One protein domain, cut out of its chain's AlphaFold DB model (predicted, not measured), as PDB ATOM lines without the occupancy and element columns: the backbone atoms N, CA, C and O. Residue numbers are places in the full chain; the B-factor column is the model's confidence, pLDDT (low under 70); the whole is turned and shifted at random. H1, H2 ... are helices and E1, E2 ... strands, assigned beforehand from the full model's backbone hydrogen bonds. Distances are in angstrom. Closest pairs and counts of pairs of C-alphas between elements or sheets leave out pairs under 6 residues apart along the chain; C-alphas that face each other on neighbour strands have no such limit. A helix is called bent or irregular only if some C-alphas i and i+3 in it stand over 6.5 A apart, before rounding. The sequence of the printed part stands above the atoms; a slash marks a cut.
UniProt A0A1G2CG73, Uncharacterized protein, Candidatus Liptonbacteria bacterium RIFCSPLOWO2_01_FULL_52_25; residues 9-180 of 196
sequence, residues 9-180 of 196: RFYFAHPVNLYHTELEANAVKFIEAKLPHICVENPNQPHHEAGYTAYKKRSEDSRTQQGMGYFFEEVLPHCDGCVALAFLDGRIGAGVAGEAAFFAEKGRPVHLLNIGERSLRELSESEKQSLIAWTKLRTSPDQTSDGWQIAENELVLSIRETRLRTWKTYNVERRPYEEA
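Overview. This is residues 9 to 180 of the 196 residues of an uncharacterized protein of Candidatus Liptonbacteria bacterium RIFCSPLOWO2_01_FULL_52_25 (UniProt A0A1G2CG73). A strongly twisted sheet of five strands, curled like part of a barrel, forms the core, with H3 and H4 over one face and H1 over the other, making three layers. H2 packs on H3 and H5 packs on H4, both off the sheet; H6 lies off the sheet with its first residue, Ile 159, close to the first residue of H4, Ala 94, the short strand E6 follows H6 directly and is apart from H4, and the loop of residues 140 to 145 sticks out. The printed part has 172 residues with six named helices and six named strands, in the order E1 H1 E2 H2 H3 E3 H4 E4 E5 H5 H6 E6, and its class is mixed, helices and strands. The sheet runs E2 E1 E3 E4 E5 and is mixed, with E5 antiparallel to its neighbour. The whole is compact and rounded, with a radius of gyration of the C-alphas of 15.4 A and spans of 42 by 35 by 34 A.

Arrangement. In the sheet, E1, residues 9 to 13, is parallel to E3, residues 81 to 86, at 26 degrees, with N 11 and O 81 2.9 A apart, within hydrogen-bond range. E2, residues 38 to 41, an edge strand, is parallel to E1 at 47 degrees, with N 10 and O 39 at 2.8 A. E4, residues 110 to 114, is parallel to E3 at 26 degrees, with N 84 and O 111 at 2.8 A. E5, residues 119 to 122, the other edge strand, forms an antiparallel hairpin with E4, with N 112 and O 121 at 2.8 A. H4, residues 94 to 105, is on the sheet over E1 and E3 at a height of 8.5 A; the C-alphas of Cys 82 and Ala 100, the closest of E3 and H4, are 6.0 A apart. H3, residues 69 to 78, is on the same face, over E1, and touches H4 with a steep tilt of 41 degrees, the same way, the closest C-alphas being those of Phe 72 and Glu 99, 7.6 A apart. H1, residues 22 to 34, is on the opposite face; its closest C-alpha pair with E2 is Glu 32 and Ile 38, 6.5 A. E1, H1, E2 and E3, H4, E4 are strand-helix-strand units, parallel neighbour strands joined through a helix, with right-handed crossovers. E2, H2, H3, E3 is a split unit, with E1 between its strands, also right-handed. H2, residues 46 to 58, touches H3 with residues 51 to 56 alone, at a steep tilt of 49 degrees, opposite ways; the C-alphas of Tyr 52 and Tyr 70 are closest, at 5.6 A. H5, residues 125 to 138, touches H4 at a steep tilt of 58 degrees, opposite ways, with the C-alphas of Ala 101 and Ile 132 closest, at 5.2 A. H6, residues 159 to 166, is close to H4 but not clearly touching, its closest C-alphas being Ala 94 and Ile 159, 5.5 A apart. E6, residues 167 to 169, pairs with no named strand; it pairs antiparallel with residues 173 to 174. Every O i to N i+4 pair is within hydrogen-bond range in H1, H5 and H6, against 8 of 9 in H2, 3 of 6 in H3 and 7 of 8 in H4.

Along the chain. E1 begins at C-alpha 9, at (12.684, -13.034, 18.693). E3, the longest strand, is 16.2 A from first to last C-alpha, and E4 is 13.2 A. H5, the longest helix, is 20.0 A, H2 19.2 A, H1 18.3 A and H4 16.1 A. H3 is irregular, but only just: C-alphas 73 and 76 are 6.9 A apart. H5 ends at C-alpha 138, at (13.859, -7.214, 45.081), and E6 ends at C-alpha 169, at (-3.936, 6.334, 40.038).

Size, cuts and confidence. The two C-alphas farthest apart are those of Pro 36 and Thr 144, 44.8 A. The printed part runs from 9 to 180 with no cut. The link from H5 to H6, 20 residues, is long. The mean pLDDT of the printed part is 88.6; residues 59 to 66 and 140 to 151 are under 70.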
ATOM      1  N   ARG A   9      13.816 -13.714  18.052       96.38
ATOM      2  CA  ARG A   9      12.684 -13.034  18.693       96.38
ATOM      3  C   ARG A   9      13.165 -12.262  19.911       96.38
ATOM      4  O   ARG A   9      13.715 -12.851  20.832       96.38
ATOM      5  N   PHE A  10      12.987 -10.950  19.922       98.12
ATOM      6  CA  PHE A  10      13.394 -10.095  21.033       98.12
ATOM      7  C   PHE A  10      12.156  -9.564  21.738       98.12
ATOM      8  O   PHE A  10      11.306  -8.946  21.104       98.12
ATOM      9  N   TYR A  11      12.071  -9.788  23.045       98.62
ATOM     10  CA  TYR A  11      10.986  -9.256  23.857       98.62
ATOM     11  C   TYR A  11      11.163  -7.753  24.061       98.62
ATOM     12  O   TYR A  11      12.243  -7.305  24.449       98.62
ATOM     13  N   PHE A  12      10.120  -6.971  23.798       98.44
ATOM     14  CA  PHE A  12      10.126  -5.536  24.056       98.44
ATOM     15  C   PHE A  12       9.572  -5.272  25.456       98.44
ATOM     16  O   PHE A  12       8.365  -5.217  25.669       98.44
ATOM     17  N   ALA A  13      10.472  -5.129  26.425       98.44
ATOM     18  CA  ALA A  13      10.139  -4.795  27.800       98.44
ATOM     19  C   ALA A  13       9.905  -3.284  27.912       98.44
ATOM     20  O   ALA A  13      10.844  -2.489  27.822       98.44
ATOM     21  N   HIS A  14       8.657  -2.866  28.106       97.50
ATOM     22  CA  HIS A  14       8.293  -1.456  28.244       97.50
ATOM     23  C   HIS A  14       7.125  -1.263  29.218       97.50
ATOM     24  O   HIS A  14       6.329  -2.181  29.432       97.50
ATOM     25  N   PRO A  15       6.993  -0.078  29.842       95.00
ATOM     26  CA  PRO A  15       5.914   0.164  30.786       95.00
ATOM     27  C   PRO A  15       4.544   0.177  30.094       95.00
ATOM     28  O   PRO A  15       4.391   0.565  28.932       95.00
ATOM     29  N   VAL A  16       3.523  -0.229  30.850       94.38
ATOM     30  CA  VAL A  16       2.140  -0.395  30.361       94.38
ATOM     31  C   VAL A  16       1.483   0.906  29.910       94.38
ATOM     32  O   VAL A  16       0.483   0.885  29.196       94.38
ATOM     33  N   ASN A  17       2.020   2.054  30.320       94.50
ATOM     34  CA  ASN A  17       1.552   3.353  29.857       94.50
ATOM     35  C   ASN A  17       2.019   3.714  28.439       94.50
ATOM     36  O   ASN A  17       1.573   4.724  27.908       94.50
ATOM     37  N   LEU A  18       2.842   2.869  27.810       95.50
ATOM     38  CA  LEU A  18       3.152   2.957  26.386       95.50
ATOM     39  C   LEU A  18       2.119   2.224  25.505       95.50
ATOM     40  O   LEU A  18       2.067   2.467  24.305       95.50
ATOM     41  N   TYR A  19       1.305   1.324  26.063       95.31
ATOM     42  CA  TYR A  19       0.450   0.424  25.278       95.31
ATOM     43  C   TYR A  19      -0.571   1.192  24.425       95.31
ATOM     44  O   TYR A  19      -1.270   2.071  24.929       95.31
ATOM     45  N   HIS A  20      -0.700   0.792  23.159       94.81
ATOM     46  CA  HIS A  20      -1.586   1.339  22.127       94.81
ATOM     47  C   HIS A  20      -1.318   2.807  21.774       94.81
ATOM     48  O   HIS A  20      -2.206   3.503  21.284       94.81
ATOM     49  N   THR A  21      -0.096   3.285  22.009       95.31
ATOM     50  CA  THR A  21       0.318   4.641  21.630       95.31
ATOM     51  C   THR A  21       1.026   4.646  20.275       95.31
ATOM     52  O   THR A  21       1.619   3.652  19.849       95.31
ATOM     53  N   GLU A  22       1.036   5.796  19.597       95.12
ATOM     54  CA  GLU A  22       1.886   5.981  18.412       95.12
ATOM     55  C   GLU A  22       3.373   5.811  18.751       95.12
ATOM     56  O   GLU A  22       4.153   5.325  17.930       95.12
ATOM     57  N   LEU A  23       3.761   6.169  19.979       94.12
ATOM     58  CA  LEU A  23       5.120   6.023  20.482       94.12
ATOM     59  C   LEU A  23       5.550   4.552  20.541       94.12
ATOM     60  O   LEU A  23       6.654   4.234  20.107       94.12
ATOM     61  N   GLU A  24       4.673   3.650  20.990       96.69
ATOM     62  CA  GLU A  24       4.908   2.199  20.959       96.69
ATOM     63  C   GLU A  24       5.131   1.698  19.531       96.69
ATOM     64  O   GLU A  24       6.136   1.044  19.247       96.69
ATOM     65  N   ALA A  25       4.225   2.042  18.612       96.12
ATOM     66  CA  ALA A  25       4.324   1.613  17.221       96.12
ATOM     67  C   ALA A  25       5.611   2.129  16.553       96.12
ATOM     68  O   ALA A  25       6.254   1.414  15.779       96.12
ATOM     69  N   ASN A  26       6.010   3.362  16.860       95.75
ATOM     70  CA  ASN A  26       7.244   3.955  16.353       95.75
ATOM     71  C   ASN A  26       8.494   3.343  16.997       95.75
ATOM     72  O   ASN A  26       9.492   3.153  16.300       95.75
ATOM     73  N   ALA A  27       8.442   2.985  18.282       96.62
ATOM     74  CA  ALA A  27       9.523   2.280  18.965       96.62
ATOM     75  C   ALA A  27       9.773   0.905  18.334       96.62
ATOM     76  O   ALA A  27      10.918   0.596  18.011       96.62
ATOM     77  N   VAL A  28       8.720   0.125  18.058       96.44
ATOM     78  CA  VAL A  28       8.838  -1.173  17.367       96.44
ATOM     79  C   VAL A  28       9.519  -1.008  16.006       96.44
ATOM     80  O   VAL A  28      10.531  -1.657  15.746       96.44
ATOM     81  N   LYS A  29       9.046  -0.071  15.174       95.19
ATOM     82  CA  LYS A  29       9.664   0.214  13.864       95.19
ATOM     83  C   LYS A  29      11.131   0.621  13.993       95.19
ATOM     84  O   LYS A  29      11.962   0.226  13.180       95.19
ATOM     85  N   PHE A  30      11.455   1.433  14.998       96.31
ATOM     86  CA  PHE A  30      12.823   1.870  15.247       96.31
ATOM     87  C   PHE A  30      13.731   0.703  15.655       96.31
ATOM     88  O   PHE A  30      14.848   0.598  15.147       96.31
ATOM     89  N   ILE A  31      13.245  -0.189  16.521       96.69
ATOM     90  CA  ILE A  31      13.955  -1.401  16.940       96.69
ATOM     91  C   ILE A  31      14.246  -2.290  15.728       96.69
ATOM     92  O   ILE A  31      15.401  -2.647  15.499       96.69
ATOM     93  N   GLU A  32      13.233  -2.591  14.917       94.31
ATOM     94  CA  GLU A  32      13.375  -3.432  13.721       94.31
ATOM     95  C   GLU A  32      14.328  -2.811  12.689       94.31
ATOM     96  O   GLU A  32      15.128  -3.515  12.074       94.31
ATOM     97  N   ALA A  33      14.316  -1.483  12.541       93.69
ATOM     98  CA  ALA A  33      15.245  -0.778  11.662       93.69
ATOM     99  C   ALA A  33      16.702  -0.816  12.164       93.69
ATOM    100  O   ALA A  33      17.632  -0.812  11.357       93.69
ATOM    101  N   LYS A  34      16.921  -0.828  13.485       95.50
ATOM    102  CA  LYS A  34      18.264  -0.867  14.092       95.50
ATOM    103  C   LYS A  34      18.815  -2.281  14.249       95.50
ATOM    104  O   LYS A  34      20.032  -2.447  14.263       95.50
ATOM    105  N   LEU A  35      17.944  -3.280  14.343       92.94
ATOM    106  CA  LEU A  35      18.286  -4.687  14.515       92.94
ATOM    107  C   LEU A  35      17.604  -5.517  13.407       92.94
ATOM    108  O   LEU A  35      16.659  -6.251  13.671       92.94
ATOM    109  N   PRO A  36      18.078  -5.467  12.150       85.75
ATOM    110  CA  PRO A  36      17.342  -5.973  10.979       85.75
ATOM    111  C   PRO A  36      17.115  -7.498  10.929       85.75
ATOM    112  O   PRO A  36      16.476  -7.999  10.005       85.75
ATOM    113  N   HIS A  37      17.649  -8.259  11.887       87.94
ATOM    114  CA  HIS A  37      17.515  -9.719  11.968       87.94
ATOM    115  C   HIS A  37      16.586 -10.192  13.094       87.94
ATOM    116  O   HIS A  37      16.460 -11.405  13.305       87.94
ATOM    117  N   ILE A  38      15.967  -9.260  13.829       91.94
ATOM    118  CA  ILE A  38      15.068  -9.580  14.940       91.94
ATOM    119  C   ILE A  38      13.607  -9.312  14.568       91.94
ATOM    120  O   ILE A  38      13.316  -8.395  13.805       91.94
ATOM    121  N   CYS A  39      12.697 -10.078  15.164       93.62
ATOM    122  CA  CYS A  39      11.311  -9.664  15.361       93.62
ATOM    123  C   CYS A  39      11.114  -9.185  16.787       93.62
ATOM    124  O   CYS A  39      11.663  -9.775  17.721       93.62
ATOM    125  N   VAL A  40      10.243  -8.197  16.951       96.44
ATOM    126  CA  VAL A  40       9.793  -7.757  18.266       96.44
ATOM    127  C   VAL A  40       8.618  -8.615  18.750       96.44
ATOM    128  O   VAL A  40       7.572  -8.661  18.107       96.44
ATOM    129  N   GLU A  41       8.779  -9.266  19.905       97.50
ATOM    130  CA  GLU A  41       7.663  -9.774  20.712       97.50
ATOM    131  C   GLU A  41       7.189  -8.637  21.618       97.50
ATOM    132  O   GLU A  41       7.881  -8.265  22.568       97.50
ATOM    133  N   ASN A  42       6.044  -8.041  21.288       97.06
ATOM    134  CA  ASN A  42       5.480  -6.939  22.060       97.06
ATOM    135  C   ASN A  42       4.448  -7.494  23.064       97.06
ATOM    136  O   ASN A  42       3.480  -8.115  22.622       97.06
ATOM    137  N   PRO A  43       4.582  -7.233  24.382       95.75
ATOM    138  CA  PRO A  43       3.648  -7.733  25.396       95.75
ATOM    139  C   PRO A  43       2.202  -7.246  25.235       95.75
ATOM    140  O   PRO A  43       1.286  -7.857  25.783       95.75
ATOM    141  N   ASN A  44       1.978  -6.183  24.466       94.62
ATOM    142  CA  ASN A  44       0.674  -5.611  24.155       94.62
ATOM    143  C   ASN A  44      -0.036  -6.282  22.952       94.62
ATOM    144  O   ASN A  44      -0.951  -5.719  22.348       94.62
ATOM    145  N   GLN A  45       0.396  -7.479  22.546       93.19
ATOM    146  CA  GLN A  45      -0.279  -8.247  21.497       93.19
ATOM    147  C   GLN A  45      -1.523  -8.985  22.039       93.19
ATOM    148  O   GLN A  45      -1.500  -9.484  23.166       93.19
ATOM    149  N   PRO A  46      -2.604  -9.136  21.240       92.81
ATOM    150  CA  PRO A  46      -3.867  -9.717  21.715       92.81
ATOM    151  C   PRO A  46      -3.756 -11.122  22.329       92.81
ATOM    152  O   PRO A  46      -4.495 -11.460  23.255       92.81
ATOM    153  N   HIS A  47      -2.830 -11.964  21.854       92.69
ATOM    154  CA  HIS A  47      -2.644 -13.304  22.423       92.69
ATOM    155  C   HIS A  47      -2.061 -13.278  23.838       92.69
ATOM    156  O   HIS A  47      -2.354 -14.186  24.616       92.69
ATOM    157  N   HIS A  48      -1.294 -12.247  24.201       94.50
ATOM    158  CA  HIS A  48      -0.761 -12.109  25.556       94.50
ATOM    159  C   HIS A  48      -1.835 -11.715  26.561       94.50
ATOM    160  O   HIS A  48      -1.814 -12.212  27.682       94.50
ATOM    161  N   GLU A  49      -2.820 -10.904  26.169       91.44
ATOM    162  CA  GLU A  49      -3.973 -10.607  27.024       91.44
ATOM    163  C   GLU A  49      -4.778 -11.883  27.331       91.44
ATOM    164  O   GLU A  49      -5.123 -12.164  28.488       91.44
ATOM    165  N   ALA A  50      -5.020 -12.702  26.302       91.44
ATOM    166  CA  ALA A  50      -5.681 -13.994  26.456       91.44
ATOM    167  C   ALA A  50      -4.865 -14.955  27.341       91.44
ATOM    168  O   ALA A  50      -5.417 -15.567  28.261       91.44
ATOM    169  N   GLY A  51      -3.551 -15.053  27.106       91.50
ATOM    170  CA  GLY A  51      -2.634 -15.884  27.885       91.50
ATOM    171  C   GLY A  51      -2.559 -15.464  29.353       91.50
ATOM    172  O   GLY A  51      -2.788 -16.288  30.238       91.50
ATOM    173  N   TYR A  52      -2.361 -14.171  29.613       90.31
ATOM    174  CA  TYR A  52      -2.356 -13.576  30.950       90.31
ATOM    175  C   TYR A  52      -3.651 -13.883  31.708       90.31
ATOM    176  O   TYR A  52      -3.623 -14.346  32.851       90.31
ATOM    177  N   THR A  53      -4.806 -13.686  31.064       89.44
ATOM    178  CA  THR A  53      -6.118 -13.947  31.671       89.44
ATOM    179  C   THR A  53      -6.299 -15.426  32.003       89.44
ATOM    180  O   THR A  53      -6.775 -15.774  33.086       89.44
ATOM    181  N   ALA A  54      -5.914 -16.312  31.082       87.94
ATOM    182  CA  ALA A  54      -6.011 -17.752  31.275       87.94
ATOM    183  C   ALA A  54      -5.048 -18.260  32.357       87.94
ATOM    184  O   ALA A  54      -5.399 -19.184  33.087       87.94
ATOM    185  N   TYR A  55      -3.856 -17.673  32.468       88.94
ATOM    186  CA  TYR A  55      -2.874 -17.995  33.501       88.94
ATOM    187  C   TYR A  55      -3.374 -17.544  34.880       88.94
ATOM    188  O   TYR A  55      -3.407 -18.329  35.826       88.94
ATOM    189  N   LYS A  56      -3.878 -16.306  34.981       85.00
ATOM    190  CA  LYS A  56      -4.430 -15.747  36.223       85.00
ATOM    191  C   LYS A  56      -5.578 -16.585  36.799       85.00
ATOM    192  O   LYS A  56      -5.675 -16.712  38.011       85.00
ATOM    193  N   LYS A  57      -6.420 -17.183  35.947       83.75
ATOM    194  CA  LYS A  57      -7.520 -18.073  36.372       83.75
ATOM    195  C   LYS A  57      -7.055 -19.411  36.962       83.75
ATOM    196  O   LYS A  57      -7.819 -20.018  37.699       83.75
ATOM    197  N   ARG A  58      -5.856 -19.885  36.608       78.00
ATOM    198  CA  ARG A  58      -5.313 -21.191  37.035       78.00
ATOM    199  C   ARG A  58      -4.541 -21.130  38.354       78.00
ATOM    200  O   ARG A  58      -4.304 -22.165  38.963       78.00
ATOM    201  N   SER A  59      -4.111 -19.942  38.770       65.81
ATOM    202  CA  SER A  59      -3.288 -19.756  39.963       65.81
ATOM    203  C   SER A  59      -4.165 -19.742  41.224       65.81
ATOM    204  O   SER A  59      -4.812 -18.740  41.522       65.81
ATOM    205  N   GLU A  60      -4.201 -20.862  41.955       57.19
ATOM    206  CA  GLU A  60      -4.870 -20.988  43.268       57.19
ATOM    207  C   GLU A  60      -4.034 -20.412  44.432       57.19
ATOM    208  O   GLU A  60      -4.563 -20.185  45.520       57.19
ATOM    209  N   ASP A  61      -2.740 -20.137  44.222       51.41
ATOM    210  CA  ASP A  61      -1.830 -19.669  45.272       51.41
ATOM    211  C   ASP A  61      -1.709 -18.131  45.253       51.41
ATOM    212  O   ASP A  61      -1.260 -17.509  44.290       51.41
ATOM    213  N   SER A  62      -2.138 -17.489  46.337       48.59
ATOM    214  CA  SER A  62      -2.271 -16.032  46.494       48.59
ATOM    215  C   SER A  62      -0.948 -15.291  46.741       48.59
ATOM    216  O   SER A  62      -0.955 -14.099  47.057       48.59
ATOM    217  N   ARG A  63       0.196 -15.978  46.624       45.50
ATOM    218  CA  ARG A  63       1.493 -15.499  47.135       45.50
ATOM    219  C   ARG A  63       2.452 -14.940  46.083       45.50
ATOM    220  O   ARG A  63       3.447 -14.326  46.457       45.50
ATOM    221  N   THR A  64       2.156 -15.058  44.790       46.00
ATOM    222  CA  THR A  64       2.972 -14.467  43.715       46.00
ATOM    223  C   THR A  64       2.101 -13.702  42.722       46.00
ATOM    224  O   THR A  64       0.930 -14.005  42.521       46.00
ATOM    225  N   GLN A  65       2.651 -12.620  42.169       54.09
ATOM    226  CA  GLN A  65       1.972 -11.577  41.391       54.09
ATOM    227  C   GLN A  65       1.060 -12.148  40.284       54.09
ATOM    228  O   GLN A  65       1.505 -12.432  39.171       54.09
ATOM    229  N   GLN A  66      -0.226 -12.314  40.603       69.19
ATOM    230  CA  GLN A  66      -1.197 -13.047  39.794       69.19
ATOM    231  C   GLN A  66      -1.321 -12.458  38.383       69.19
ATOM    232  O   GLN A  66      -1.802 -11.340  38.191       69.19
ATOM    233  N   GLY A  67      -0.868 -13.243  37.404       73.69
ATOM    234  CA  GLY A  67      -0.850 -12.928  35.977       73.69
ATOM    235  C   GLY A  67       0.542 -12.612  35.421       73.69
ATOM    236  O   GLY A  67       0.828 -13.021  34.304       73.69
ATOM    237  N   MET A  68       1.448 -11.985  36.183       84.81
ATOM    238  CA  MET A  68       2.801 -11.686  35.672       84.81
ATOM    239  C   MET A  68       3.642 -12.946  35.435       84.81
ATOM    240  O   MET A  68       4.497 -12.935  34.554       84.81
ATOM    241  N   GLY A  69       3.360 -14.039  36.159       87.00
ATOM    242  CA  GLY A  69       3.981 -15.351  35.933       87.00
ATOM    243  C   GLY A  69       3.850 -15.841  34.488       87.00
ATOM    244  O   GLY A  69       4.800 -16.409  33.963       87.00
ATOM    245  N   TYR A  70       2.753 -15.497  33.796       92.44
ATOM    246  CA  TYR A  70       2.565 -15.801  32.374       92.44
ATOM    247  C   TYR A  70       3.755 -15.350  31.520       92.44
ATOM    248  O   TYR A  70       4.263 -16.122  30.716       92.44
ATOM    249  N   PHE A  71       4.243 -14.123  31.710       95.06
ATOM    250  CA  PHE A  71       5.354 -13.633  30.901       95.06
ATOM    251  C   PHE A  71       6.639 -14.410  31.202       95.06
ATOM    252  O   PHE A  71       7.289 -14.900  30.280       95.06
ATOM    253  N   PHE A  72       6.980 -14.582  32.479       93.75
ATOM    254  CA  PHE A  72       8.225 -15.237  32.892       93.75
ATOM    255  C   PHE A  72       8.267 -16.741  32.593       93.75
ATOM    256  O   PHE A  72       9.350 -17.275  32.354       93.75
ATOM    257  N   GLU A  73       7.116 -17.412  32.588       92.88
ATOM    258  CA  GLU A  73       7.019 -18.863  32.399       92.88
ATOM    259  C   GLU A  73       6.669 -19.258  30.958       92.88
ATOM    260  O   GLU A  73       7.170 -20.270  30.481       92.88
ATOM    261  N   GLU A  74       5.881 -18.450  30.241       94.12
ATOM    262  CA  GLU A  74       5.301 -18.834  28.940       94.12
ATOM    263  C   GLU A  74       5.729 -17.929  27.774       94.12
ATOM    264  O   GLU A  74       5.489 -18.272  26.619       94.12
ATOM    265  N   VAL A  75       6.346 -16.765  28.025       96.81
ATOM    266  CA  VAL A  75       6.726 -15.814  26.956       96.81
ATOM    267  C   VAL A  75       8.237 -15.631  26.872       96.81
ATOM    268  O   VAL A  75       8.862 -15.985  25.867       96.81
ATOM    269  N   LEU A  76       8.857 -15.112  27.935       97.62
ATOM    270  CA  LEU A  76      10.283 -14.784  27.958       97.62
ATOM    271  C   LEU A  76      11.199 -15.985  27.634       97.62
ATOM    272  O   LEU A  76      12.184 -15.785  26.914       97.62
ATOM    273  N   PRO A  77      10.918 -17.233  28.078       97.69
ATOM    274  CA  PRO A  77      11.755 -18.387  27.740       97.69
ATOM    275  C   PRO A  77      11.925 -18.616  26.231       97.69
ATOM    276  O   PRO A  77      13.007 -19.040  25.810       97.69
ATOM    277  N   HIS A  78      10.904 -18.271  25.438       96.50
ATOM    278  CA  HIS A  78      10.847 -18.444  23.983       96.50
ATOM    279  C   HIS A  78      11.432 -17.267  23.184       96.50
ATOM    280  O   HIS A  78      11.419 -17.297  21.953       96.50
ATOM    281  N   CYS A  79      11.949 -16.240  23.861       97.94
ATOM    282  CA  CYS A  79      12.620 -15.104  23.233       97.94
ATOM    283  C   CYS A  79      14.150 -15.237  23.332       97.94
ATOM    284  O   CYS A  79      14.691 -15.686  24.340       97.94
ATOM    285  N   ASP A  80      14.874 -14.792  22.313       97.88
ATOM    286  CA  ASP A  80      16.337 -14.856  22.215       97.88
ATOM    287  C   ASP A  80      17.053 -13.698  22.922       97.88
ATOM    288  O   ASP A  80      18.256 -13.776  23.162       97.88
ATOM    289  N   GLY A  81      16.333 -12.628  23.253       98.00
ATOM    290  CA  GLY A  81      16.876 -11.431  23.888       98.00
ATOM    291  C   GLY A  81      15.785 -10.444  24.290       98.00
ATOM    292  O   GLY A  81      14.594 -10.713  24.127       98.00
ATOM    293  N   CYS A  82      16.209  -9.293  24.802       98.62
ATOM    294  CA  CYS A  82      15.326  -8.231  25.271       98.62
ATOM    295  C   CYS A  82      15.746  -6.867  24.726       98.62
ATOM    296  O   CYS A  82      16.936  -6.574  24.586       98.62
ATOM    297  N   VAL A  83      14.755  -6.027  24.451       98.69
ATOM    298  CA  VAL A  83      14.905  -4.580  24.332       98.69
ATOM    299  C   VAL A  83      14.149  -3.946  25.496       98.69
ATOM    300  O   VAL A  83      12.927  -4.020  25.551       98.69
ATOM    301  N   ALA A  84      14.875  -3.336  26.423       98.56
ATOM    302  CA  ALA A  84      14.346  -2.616  27.569       98.56
ATOM    303  C   ALA A  84      14.147  -1.139  27.216       98.56
ATOM    304  O   ALA A  84      15.101  -0.453  26.841       98.56
ATOM    305  N   LEU A  85      12.920  -0.640  27.349       98.12
ATOM    306  CA  LEU A  85      12.624   0.774  27.163       98.12
ATOM    307  C   LEU A  85      12.972   1.577  28.422       98.12
ATOM    308  O   LEU A  85      12.408   1.347  29.494       98.12
ATOM    309  N   ALA A  86      13.856   2.557  28.256       96.00
ATOM    310  CA  ALA A  86      14.146   3.581  29.246       96.00
ATOM    311  C   ALA A  86      13.145   4.737  29.180       96.00
ATOM    312  O   ALA A  86      12.759   5.186  28.096       96.00
ATOM    313  N   PHE A  87      12.817   5.278  30.353       93.81
ATOM    314  CA  PHE A  87      12.269   6.623  30.503       93.81
ATOM    315  C   PHE A  87      13.237   7.658  29.888       93.81
ATOM    316  O   PHE A  87      14.403   7.357  29.638       93.81
ATOM    317  N   LEU A  88      12.778   8.887  29.612       90.56
ATOM    318  CA  LEU A  88      13.600   9.909  28.941       90.56
ATOM    319  C   LEU A  88      14.847  10.319  29.733       90.56
ATOM    320  O   LEU A  88      15.775  10.854  29.139       90.56
ATOM    321  N   ASP A  89      14.894  10.049  31.040       90.50
ATOM    322  CA  ASP A  89      16.085  10.232  31.876       90.50
ATOM    323  C   ASP A  89      17.082   9.057  31.785       90.50
ATOM    324  O   ASP A  89      18.059   9.018  32.527       90.50
ATOM    325  N   GLY A  90      16.847   8.085  30.897       91.75
ATOM    326  CA  GLY A  90      17.722   6.934  30.667       91.75
ATOM    327  C   GLY A  90      17.539   5.784  31.661       91.75
ATOM    328  O   GLY A  90      18.139   4.723  31.476       91.75
ATOM    329  N   ARG A  91      16.688   5.948  32.680       93.19
ATOM    330  CA  ARG A  91      16.418   4.916  33.688       93.19
ATOM    331  C   ARG A  91      15.283   3.987  33.259       93.19
ATOM    332  O   ARG A  91      14.381   4.382  32.524       93.19
ATOM    333  N   ILE A  92      15.281   2.754  33.758       95.44
ATOM    334  CA  ILE A  92      14.223   1.765  33.505       95.44
ATOM    335  C   ILE A  92      13.372   1.520  34.752       95.44
ATOM    336  O   ILE A  92      13.846   1.561  35.889       95.44
ATOM    337  N   GLY A  93      12.086   1.249  34.536       94.31
ATOM    338  CA  GLY A  93      11.163   0.894  35.610       94.31
ATOM    339  C   GLY A  93      11.394  -0.519  36.148       94.31
ATOM    340  O   GLY A  93      11.851  -1.406  35.433       94.31
ATOM    341  N   ALA A  94      10.984  -0.762  37.391       92.44
ATOM    342  CA  ALA A  94      11.124  -2.038  38.095       92.44
ATOM    343  C   ALA A  94      10.559  -3.263  37.344       92.44
ATOM    344  O   ALA A  94      11.079  -4.368  37.496       92.44
ATOM    345  N   GLY A  95       9.477  -3.095  36.572       92.62
ATOM    346  CA  GLY A  95       8.904  -4.162  35.738       92.62
ATOM    347  C   GLY A  95       9.839  -4.537  34.590       92.62
ATOM    348  O   GLY A  95      10.309  -5.671  34.532       92.62
ATOM    349  N   VAL A  96      10.197  -3.534  33.781       97.06
ATOM    350  CA  VAL A  96      11.158  -3.636  32.670       97.06
ATOM    351  C   VAL A  96      12.494  -4.205  33.146       97.06
ATOM    352  O   VAL A  96      13.073  -5.067  32.495       97.06
ATOM    353  N   ALA A  97      12.966  -3.772  34.318       96.31
ATOM    354  CA  ALA A  97      14.192  -4.273  34.921       96.31
ATOM    355  C   ALA A  97      14.126  -5.774  35.231       96.31
ATOM    356  O   ALA A  97      15.067  -6.498  34.927       96.31
ATOM    357  N   GLY A  98      13.010  -6.256  35.787       94.81
ATOM    358  CA  GLY A  98      12.832  -7.681  36.065       94.81
ATOM    359  C   GLY A  98      12.818  -8.534  34.794       94.81
ATOM    360  O   GLY A  98      13.433  -9.597  34.759       94.81
ATOM    361  N   GLU A  99      12.159  -8.055  33.739       97.81
ATOM    362  CA  GLU A  99      12.134  -8.733  32.439       97.81
ATOM    363  C   GLU A  99      13.522  -8.731  31.792       97.81
ATOM    364  O   GLU A  99      13.995  -9.769  31.351       97.81
ATOM    365  N   ALA A 100      14.228  -7.600  31.789       98.31
ATOM    366  CA  ALA A 100      15.585  -7.502  31.259       98.31
ATOM    367  C   ALA A 100      16.593  -8.363  32.051       98.31
ATOM    368  O   ALA A 100      17.451  -9.015  31.449       98.31
ATOM    369  N   ALA A 101      16.458  -8.429  33.380       97.50
ATOM    370  CA  ALA A 101      17.286  -9.272  34.238       97.50
ATOM    371  C   ALA A 101      17.154 -10.757  33.877       97.50
ATOM    372  O   ALA A 101      18.167 -11.445  33.801       97.50
ATOM    373  N   PHE A 102      15.943 -11.236  33.565       97.69
ATOM    374  CA  PHE A 102      15.718 -12.623  33.140       97.69
ATOM    375  C   PHE A 102      16.598 -13.027  31.946       97.69
ATOM    376  O   PHE A 102      17.124 -14.142  31.901       97.69
ATOM    377  N   PHE A 103      16.784 -12.130  30.975       98.62
ATOM    378  CA  PHE A 103      17.651 -12.389  29.823       98.62
ATOM    379  C   PHE A 103      19.130 -12.261  30.186       98.62
ATOM    380  O   PHE A 103      19.922 -13.113  29.780       98.62
ATOM    381  N   ALA A 104      19.490 -11.253  30.983       98.19
ATOM    382  CA  ALA A 104      20.856 -11.059  31.457       98.19
ATOM    383  C   ALA A 104      21.373 -12.286  32.235       98.19
ATOM    384  O   ALA A 104      22.466 -12.770  31.952       98.19
ATOM    385  N   GLU A 105      20.568 -12.860  33.138       97.50
ATOM    386  CA  GLU A 105      20.922 -14.071  33.902       97.50
ATOM    387  C   GLU A 105      21.172 -15.297  33.014       97.50
ATOM    388  O   GLU A 105      21.931 -16.192  33.379       97.50
ATOM    389  N   LYS A 106      20.548 -15.341  31.834       97.38
ATOM    390  CA  LYS A 106      20.706 -16.419  30.848       97.38
ATOM    391  C   LYS A 106      21.812 -16.142  29.827       97.38
ATOM    392  O   LYS A 106      21.929 -16.891  28.858       97.38
ATOM    393  N   GLY A 107      22.579 -15.062  29.993       97.56
ATOM    394  CA  GLY A 107      23.598 -14.637  29.029       97.56
ATOM    395  C   GLY A 107      23.021 -14.233  27.668       97.56
ATOM    396  O   GLY A 107      23.726 -14.283  26.660       97.56
ATOM    397  N   ARG A 108      21.732 -13.871  27.609       97.62
ATOM    398  CA  ARG A 108      21.065 -13.427  26.379       97.62
ATOM    399  C   ARG A 108      21.263 -11.915  26.173       97.62
ATOM    400  O   ARG A 108      21.397 -11.181  27.156       97.62
ATOM    401  N   PRO A 109      21.271 -11.417  24.920       97.88
ATOM    402  CA  PRO A 109      21.434  -9.991  24.646       97.88
ATOM    403  C   PRO A 109      20.320  -9.148  25.272       97.88
ATOM    404  O   PRO A 109      19.136  -9.479  25.162       97.88
ATOM    405  N   VAL A 110      20.706  -8.020  25.869       98.62
ATOM    406  CA  VAL A 110      19.790  -7.020  26.428       98.62
ATOM    407  C   VAL A 110      20.176  -5.664  25.867       98.62
ATOM    408  O   VAL A 110      21.290  -5.197  26.097       98.62
ATOM    409  N   HIS A 111      19.262  -5.042  25.134       98.56
ATOM    410  CA  HIS A 111      19.447  -3.707  24.585       98.56
ATOM    411  C   HIS A 111      18.656  -2.691  25.396       98.56
ATOM    412  O   HIS A 111      17.533  -2.967  25.800       98.56
ATOM    413  N   LEU A 112      19.223  -1.509  25.595       98.44
ATOM    414  CA  LEU A 112      18.547  -0.349  26.149       98.44
ATOM    415  C   LEU A 112      18.108   0.558  25.002       98.44
ATOM    416  O   LEU A 112      18.941   1.012  24.212       98.44
ATOM    417  N   LEU A 113      16.806   0.811  24.920       98.38
ATOM    418  CA  LEU A 113      16.216   1.797  24.025       98.38
ATOM    419  C   LEU A 113      15.961   3.086  24.807       98.38
ATOM    420  O   LEU A 113      15.191   3.077  25.765       98.38
ATOM    421  N   ASN A 114      16.537   4.198  24.354       95.31
ATOM    422  CA  ASN A 114      16.158   5.536  24.797       95.31
ATOM    423  C   ASN A 114      15.507   6.276  23.621       95.31
ATOM    424  O   ASN A 114      16.163   6.606  22.630       95.31
ATOM    425  N   ILE A 115      14.198   6.524  23.719       90.50
ATOM    426  CA  ILE A 115      13.449   7.185  22.642       90.50
ATOM    427  C   ILE A 115      13.797   8.678  22.553       90.50
ATOM    428  O   ILE A 115      13.862   9.211  21.446       90.50
ATOM    429  N   GLY A 116      14.080   9.337  23.682       86.75
ATOM    430  CA  GLY A 116      14.453  10.757  23.718       86.75
ATOM    431  C   GLY A 116      15.763  11.030  22.989       86.75
ATOM    432  O   GLY A 116      15.852  11.937  22.166       86.75
ATOM    433  N   GLU A 117      16.756  10.178  23.224       91.12
ATOM    434  CA  GLU A 117      18.056  10.237  22.545       91.12
ATOM    435  C   GLU A 117      18.052   9.555  21.171       91.12
ATOM    436  O   GLU A 117      19.040   9.619  20.439       91.12
ATOM    437  N   ARG A 118      16.954   8.874  20.815       92.81
ATOM    438  CA  ARG A 118      16.843   8.026  19.618       92.81
ATOM    439  C   ARG A 118      18.016   7.046  19.515       92.81
ATOM    440  O   ARG A 118      18.594   6.857  18.439       92.81
ATOM    441  N   SER A 119      18.364   6.430  20.640       96.12
ATOM    442  CA  SER A 119      19.514   5.542  20.782       96.12
ATOM    443  C   SER A 119      19.067   4.123  21.138       96.12
ATOM    444  O   SER A 119      18.091   3.905  21.854       96.12
ATOM    445  N   LEU A 120      19.779   3.140  20.589       97.94
ATOM    446  CA  LEU A 120      19.627   1.726  20.916       97.94
ATOM    447  C   LEU A 120      21.029   1.152  21.078       97.94
ATOM    448  O   LEU A 120      21.822   1.204  20.137       97.94
ATOM    449  N   ARG A 121      21.337   0.631  22.263       97.25
ATOM    450  CA  ARG A 121      22.651   0.053  22.576       97.25
ATOM    451  C   ARG A 121      22.500  -1.232  23.363       97.25
ATOM    452  O   ARG A 121      21.536  -1.377  24.103       97.25
ATOM    453  N   GLU A 122      23.454  -2.143  23.245       98.06
ATOM    454  CA  GLU A 122      23.519  -3.279  24.163       98.06
ATOM    455  C   GLU A 122      23.992  -2.811  25.551       98.06
ATOM    456  O   GLU A 122      24.817  -1.897  25.661       98.06
ATOM    457  N   LEU A 123      23.454  -3.412  26.612       98.00
ATOM    458  CA  LEU A 123      23.978  -3.230  27.962       98.00
ATOM    459  C   LEU A 123      25.360  -3.881  28.082       98.00
ATOM    460  O   LEU A 123      25.574  -5.017  27.646       98.00
ATOM    461  N   SER A 124      26.280  -3.172  28.726       97.31
ATOM    462  CA  SER A 124      27.575  -3.710  29.135       97.31
ATOM    463  C   SER A 124      27.416  -4.807  30.191       97.31
ATOM    464  O   SER A 124      26.375  -4.938  30.840       97.31
ATOM    465  N   GLU A 125      28.468  -5.600  30.395       96.44
ATOM    466  CA  GLU A 125      28.439  -6.670  31.394       96.44
ATOM    467  C   GLU A 125      28.232  -6.126  32.817       96.44
ATOM    468  O   GLU A 125      27.444  -6.677  33.578       96.44
ATOM    469  N   SER A 126      28.847  -4.994  33.171       95.06
ATOM    470  CA  SER A 126      28.652  -4.358  34.482       95.06
ATOM    471  C   SER A 126      27.218  -3.859  34.697       95.06
ATOM    472  O   SER A 126      26.686  -3.973  35.805       95.06
ATOM    473  N   GLU A 127      26.562  -3.350  33.650       95.81
ATOM    474  CA  GLU A 127      25.146  -2.966  33.698       95.81
ATOM    475  C   GLU A 127      24.242  -4.193  33.862       95.81
ATOM    476  O   GLU A 127      23.333  -4.175  34.693       95.81
ATOM    477  N   LYS A 128      24.525  -5.283  33.134       97.31
ATOM    478  CA  LYS A 128      23.819  -6.568  33.280       97.31
ATOM    479  C   LYS A 128      23.961  -7.115  34.705       97.31
ATOM    480  O   LYS A 128      22.956  -7.470  35.315       97.31
ATOM    481  N   GLN A 129      25.164  -7.109  35.282       94.75
ATOM    482  CA  GLN A 129      25.379  -7.566  36.662       94.75
ATOM    483  C   GLN A 129      24.673  -6.677  37.695       94.75
ATOM    484  O   GLN A 129      24.039  -7.193  38.618       94.75
ATOM    485  N   SER A 130      24.704  -5.353  37.515       91.75
ATOM    486  CA  SER A 130      23.972  -4.410  38.375       91.75
ATOM    487  C   SER A 130      22.458  -4.649  38.337       91.75
ATOM    488  O   SER A 130      21.791  -4.635  39.373       91.75
ATOM    489  N   LEU A 131      21.914  -4.921  37.149       93.81
ATOM    490  CA  LEU A 131      20.504  -5.234  36.929       93.81
ATOM    491  C   LEU A 131      20.078  -6.549  37.608       93.81
ATOM    492  O   LEU A 131      19.032  -6.611  38.264       93.81
ATOM    493  N   ILE A 132      20.906  -7.590  37.485       94.31
ATOM    494  CA  ILE A 132      20.702  -8.891  38.135       94.31
ATOM    495  C   ILE A 132      20.725  -8.733  39.659       94.31
ATOM    496  O   ILE A 132      19.813  -9.195  40.346       94.31
ATOM    497  N   ALA A 133      21.741  -8.050  40.194       91.00
ATOM    498  CA  ALA A 133      21.886  -7.823  41.629       91.00
ATOM    499  C   ALA A 133      20.675  -7.079  42.209       91.00
ATOM    500  O   ALA A 133      20.103  -7.512  43.211       91.00
ATOM    501  N   TRP A 134      20.227  -6.014  41.537       90.69
ATOM    502  CA  TRP A 134      19.040  -5.259  41.938       90.69
ATOM    503  C   TRP A 134      17.778  -6.135  41.964       90.69
ATOM    504  O   TRP A 134      17.006  -6.102  42.925       90.69
ATOM    505  N   THR A 135      17.590  -6.981  40.948       88.44
ATOM    506  CA  THR A 135      16.405  -7.850  40.851       88.44
ATOM    507  C   THR A 135      16.397  -8.939  41.925       88.44
ATOM    508  O   THR A 135      15.338  -9.225  42.480       88.44
ATOM    509  N   LYS A 136      17.562  -9.495  42.284       87.38
ATOM    510  CA  LYS A 136      17.690 -10.472  43.383       87.38
ATOM    511  C   LYS A 136      17.371  -9.863  44.743       87.38
ATOM    512  O   LYS A 136      16.673 -10.489  45.538       87.38
ATOM    513  N   LEU A 137      17.830  -8.634  44.995       83.31
ATOM    514  CA  LEU A 137      17.471  -7.891  46.207       83.31
ATOM    515  C   LEU A 137      15.957  -7.682  46.297       83.31
ATOM    516  O   LEU A 137      15.373  -7.849  47.366       83.31
ATOM    517  N   ARG A 138      15.311  -7.394  45.159       77.62
ATOM    518  CA  ARG A 138      13.859  -7.214  45.081       77.62
ATOM    519  C   ARG A 138      13.057  -8.457  45.451       77.62
ATOM    520  O   ARG A 138      11.958  -8.330  45.980       77.62
ATOM    521  N   THR A 139      13.568  -9.640  45.140       70.88
ATOM    522  CA  THR A 139      12.878 -10.914  45.378       70.88
ATOM    523  C   THR A 139      13.321 -11.610  46.668       70.88
ATOM    524  O   THR A 139      12.955 -12.765  46.878       70.88
ATOM    525  N   SER A 140      14.124 -10.952  47.514       64.12
ATOM    526  CA  SER A 140      14.645 -11.551  48.748       64.12
ATOM    527  C   SER A 140      13.536 -11.781  49.794       64.12
ATOM    528  O   SER A 140      12.747 -10.864  50.027       64.12
ATOM    529  N   PRO A 141      13.493 -12.947  50.472       54.41
ATOM    530  CA  PRO A 141      12.520 -13.249  51.533       54.41
ATOM    531  C   PRO A 141      12.582 -12.307  52.742       54.41
ATOM    532  O   PRO A 141      11.581 -12.142  53.434       54.41
ATOM    533  N   ASP A 142      13.741 -11.685  52.985       53.44
ATOM    534  CA  ASP A 142      13.971 -10.760  54.105       53.44
ATOM    535  C   ASP A 142      13.393  -9.357  53.852       53.44
ATOM    536  O   ASP A 142      13.438  -8.486  54.724       53.44
ATOM    537  N   GLN A 143      12.830  -9.120  52.662       51.72
ATOM    538  CA  GLN A 143      11.980  -7.962  52.431       51.72
ATOM    539  C   GLN A 143      10.700  -8.177  53.249       51.72
ATOM    540  O   GLN A 143       9.805  -8.932  52.864       51.72
ATOM    541  N   THR A 144      10.604  -7.492  54.393       42.16
ATOM    542  CA  THR A 144       9.318  -7.247  55.056       42.16
ATOM    543  C   THR A 144       8.341  -6.684  54.020       42.16
ATOM    544  O   THR A 144       8.773  -6.162  52.996       42.16
ATOM    545  N   SER A 145       7.035  -6.839  54.252       42.06
ATOM    546  CA  SER A 145       5.871  -6.657  53.352       42.06
ATOM    547  C   SER A 145       5.799  -5.410  52.449       42.06
ATOM    548  O   SER A 145       4.833  -5.238  51.708       42.06
ATOM    549  N   ASP A 146       6.821  -4.575  52.462       45.25
ATOM    550  CA  ASP A 146       6.993  -3.367  51.710       45.25
ATOM    551  C   ASP A 146       8.238  -3.453  50.812       45.25
ATOM    552  O   ASP A 146       9.252  -2.804  51.064       45.25
ATOM    553  N   GLY A 147       8.112  -4.117  49.651       49.56
ATOM    554  CA  GLY A 147       9.032  -3.986  48.495       49.56
ATOM    555  C   GLY A 147       9.180  -2.545  47.954       49.56
ATOM    556  O   GLY A 147       9.655  -2.301  46.850       49.56
ATOM    557  N   TRP A 148       8.733  -1.570  48.733       53.84
ATOM    558  CA  TRP A 148       8.913  -0.140  48.624       53.84
ATOM    559  C   TRP A 148      10.343   0.328  48.903       53.84
ATOM    560  O   TRP A 148      10.703   1.405  48.439       53.84
ATOM    561  N   GLN A 149      11.138  -0.444  49.654       56.75
ATOM    562  CA  GLN A 149      12.433   0.015  50.173       56.75
ATOM    563  C   GLN A 149      13.650  -0.333  49.311       56.75
ATOM    564  O   GLN A 149      14.757   0.086  49.647       56.75
ATOM    565  N   ILE A 150      13.497  -1.071  48.203       66.62
ATOM    566  CA  ILE A 150      14.638  -1.289  47.305       66.62
ATOM    567  C   ILE A 150      14.981   0.050  46.661       66.62
ATOM    568  O   ILE A 150      14.221   0.580  45.840       66.62
ATOM    569  N   ALA A 151      16.122   0.590  47.081       67.81
ATOM    570  CA  ALA A 151      16.655   1.832  46.564       67.81
ATOM    571  C   ALA A 151      16.864   1.731  45.047       67.81
ATOM    572  O   ALA A 151      17.121   0.659  44.484       67.81
ATOM    573  N   GLU A 152      16.723   2.870  44.383       78.12
ATOM    574  CA  GLU A 152      17.153   3.005  43.000       78.12
ATOM    575  C   GLU A 152      18.661   2.760  42.866       78.12
ATOM    576  O   GLU A 152      19.427   2.918  43.819       78.12
ATOM    577  N   ASN A 153      19.085   2.383  41.665       82.94
ATOM    578  CA  ASN A 153      20.484   2.464  41.265       82.94
ATOM    579  C   ASN A 153      20.602   3.361  40.023       82.94
ATOM    580  O   ASN A 153      19.628   3.986  39.599       82.94
ATOM    581  N   GLU A 154      21.796   3.447  39.442       85.88
ATOM    582  CA  GLU A 154      22.044   4.316  38.286       85.88
ATOM    583  C   GLU A 154      21.134   4.007  37.085       85.88
ATOM    584  O   GLU A 154      20.754   4.926  36.363       85.88
ATOM    585  N   LEU A 155      20.737   2.742  36.906       90.81
ATOM    586  CA  LEU A 155      19.946   2.275  35.767       90.81
ATOM    587  C   LEU A 155      18.467   2.036  36.109       90.81
ATOM    588  O   LEU A 155      17.605   2.241  35.260       90.81
ATOM    589  N   VAL A 156      18.151   1.584  37.323       93.50
ATOM    590  CA  VAL A 156      16.834   1.055  37.702       93.50
ATOM    591  C   VAL A 156      16.178   1.921  38.769       93.50
ATOM    592  O   VAL A 156      16.736   2.154  39.841       93.50
ATOM    593  N   LEU A 157      14.946   2.344  38.494       91.50
ATOM    594  CA  LEU A 157      14.110   3.067  39.445       91.50
ATOM    595  C   LEU A 157      13.601   2.155  40.561       91.50
ATOM    596  O   LEU A 157      13.296   0.979  40.348       91.50
ATOM    597  N   SER A 158      13.373   2.741  41.737       88.25
ATOM    598  CA  SER A 158      12.628   2.065  42.802       88.25
ATOM    599  C   SER A 158      11.230   1.636  42.325       88.25
ATOM    600  O   SER A 158      10.651   2.205  41.387       88.25
ATOM    601  N   ILE A 159      10.635   0.645  42.999       87.06
ATOM    602  CA  ILE A 159       9.252   0.221  42.713       87.06
ATOM    603  C   ILE A 159       8.279   1.391  42.901       87.06
ATOM    604  O   ILE A 159       7.357   1.561  42.099       87.06
ATOM    605  N   ARG A 160       8.504   2.213  43.935       86.81
ATOM    606  CA  ARG A 160       7.712   3.413  44.218       86.81
ATOM    607  C   ARG A 160       7.699   4.364  43.031       86.81
ATOM    608  O   ARG A 160       6.634   4.685  42.510       86.81
ATOM    609  N   GLU A 161       8.885   4.765  42.594       90.38
ATOM    610  CA  GLU A 161       9.044   5.750  41.529       90.38
ATOM    611  C   GLU A 161       8.535   5.205  40.191       90.38
ATOM    612  O   GLU A 161       7.811   5.887  39.469       90.38
ATOM    613  N   THR A 162       8.779   3.919  39.916       91.81
ATOM    614  CA  THR A 162       8.213   3.231  38.746       91.81
ATOM    615  C   THR A 162       6.690   3.369  38.693       91.81
ATOM    616  O   THR A 162       6.127   3.675  37.640       91.81
ATOM    617  N   ARG A 163       5.996   3.153  39.820       91.50
ATOM    618  CA  ARG A 163       4.533   3.268  39.877       91.50
ATOM    619  C   ARG A 163       4.074   4.703  39.649       91.50
ATOM    620  O   ARG A 163       3.159   4.901  38.856       91.50
ATOM    621  N   LEU A 164       4.704   5.677  40.299       91.62
ATOM    622  CA  LEU A 164       4.336   7.094  40.193       91.62
ATOM    623  C   LEU A 164       4.529   7.654  38.776       91.62
ATOM    624  O   LEU A 164       3.723   8.459  38.299       91.62
ATOM    625  N   ARG A 165       5.558   7.175  38.073       93.06
ATOM    626  CA  ARG A 165       5.797   7.490  36.662       93.06
ATOM    627  C   ARG A 165       4.810   6.790  35.728       93.06
ATOM    628  O   ARG A 165       4.394   7.369  34.736       93.06
ATOM    629  N   THR A 166       4.379   5.571  36.049       93.81
ATOM    630  CA  THR A 166       3.473   4.800  35.176       93.81
ATOM    631  C   THR A 166       1.999   5.191  35.339       93.81
ATOM    632  O   THR A 166       1.228   5.136  34.380       93.81
ATOM    633  N   TRP A 167       1.579   5.581  36.544       92.94
ATOM    634  CA  TRP A 167       0.169   5.751  36.899       92.94
ATOM    635  C   TRP A 167      -0.125   7.157  37.434       92.94
ATOM    636  O   TRP A 167       0.681   7.755  38.145       92.94
ATOM    637  N   LYS A 168      -1.321   7.670  37.138       92.25
ATOM    638  CA  LYS A 168      -1.941   8.786  37.873       92.25
ATOM    639  C   LYS A 168      -2.711   8.282  39.093       92.25
ATOM    640  O   LYS A 168      -2.661   8.895  40.152       92.25
ATOM    641  N   THR A 169      -3.343   7.119  38.952       90.69
ATOM    642  CA  THR A 169      -3.936   6.334  40.038       90.69
ATOM    643  C   THR A 169      -3.553   4.879  39.821       90.69
ATOM    644  O   THR A 169      -3.756   4.343  38.726       90.69
ATOM    645  N   TYR A 170      -2.960   4.245  40.834       89.31
ATOM    646  CA  TYR A 170      -2.330   2.937  40.680       89.31
ATOM    647  C   TYR A 170      -3.316   1.876  40.166       89.31
ATOM    648  O   TYR A 170      -4.369   1.665  40.763       89.31
ATOM    649  N   ASN A 171      -2.960   1.206  39.061       87.06
ATOM    650  CA  ASN A 171      -3.778   0.208  38.357       87.06
ATOM    651  C   ASN A 171      -5.164   0.694  37.875       87.06
ATOM    652  O   ASN A 171      -6.012  -0.134  37.547       87.06
ATOM    653  N   VAL A 172      -5.401   2.011  37.810       90.44
ATOM    654  CA  VAL A 172      -6.680   2.595  37.362       90.44
ATOM    655  C   VAL A 172      -6.473   3.513  36.162       90.44
ATOM    656  O   VAL A 172      -7.037   3.264  35.101       90.44
ATOM    657  N   GLU A 173      -5.638   4.544  36.298       93.81
ATOM    658  CA  GLU A 173      -5.400   5.534  35.243       93.81
ATOM    659  C   GLU A 173      -3.906   5.613  34.926       93.81
ATOM    660  O   GLU A 173      -3.085   5.929  35.796       93.81
ATOM    661  N   ARG A 174      -3.548   5.311  33.674       94.50
ATOM    662  CA  ARG A 174      -2.169   5.382  33.172       94.50
ATOM    663  C   ARG A 174      -1.771   6.843  32.960       94.50
ATOM    664  O   ARG A 174      -2.561   7.648  32.473       94.50
ATOM    665  N   ARG A 175      -0.534   7.182  33.311       93.19
ATOM    666  CA  ARG A 175       0.059   8.490  33.011       93.19
ATOM    667  C   ARG A 175       0.595   8.493  31.575       93.19
ATOM    668  O   ARG A 175       1.256   7.514  31.238       93.19
ATOM    669  N   PRO A 176       0.382   9.543  30.760       92.44
ATOM    670  CA  PRO A 176       1.042   9.670  29.458       92.44
ATOM    671  C   PRO A 176       2.546   9.431  29.575       92.44
ATOM    672  O   PRO A 176       3.166   9.878  30.543       92.44
ATOM    673  N   TYR A 177       3.125   8.693  28.628       90.94
ATOM    674  CA  TYR A 177       4.524   8.290  28.729       90.94
ATOM    675  C   TYR A 177       5.436   9.510  28.855       90.94
ATOM    676  O   TYR A 177       6.275   9.537  29.737       90.94
ATOM    677  N   GLU A 178       5.173  10.555  28.079       88.44
ATOM    678  CA  GLU A 178       5.922  11.810  28.003       88.44
ATOM    679  C   GLU A 178       5.959  12.593  29.328       88.44
ATOM    680  O   GLU A 178       6.846  13.417  29.542       88.44
ATOM    681  N   GLU A 179       5.023  12.328  30.243       88.81
ATOM    682  CA  GLU A 179       4.986  12.922  31.584       88.81
ATOM    683  C   GLU A 179       5.718  12.061  32.634       88.81
ATOM    684  O   GLU A 179       5.874  12.472  33.785       88.81
ATOM    685  N   ALA A 180       6.155  10.851  32.277       86.00
ATOM    686  CA  ALA A 180       6.656   9.823  33.192       86.00
ATOM    687  C   ALA A 180       8.160   9.944  33.510       86.00
ATOM    688  O   ALA A 180       8.809   8.949  33.832       86.00
TER     689      ALA A 180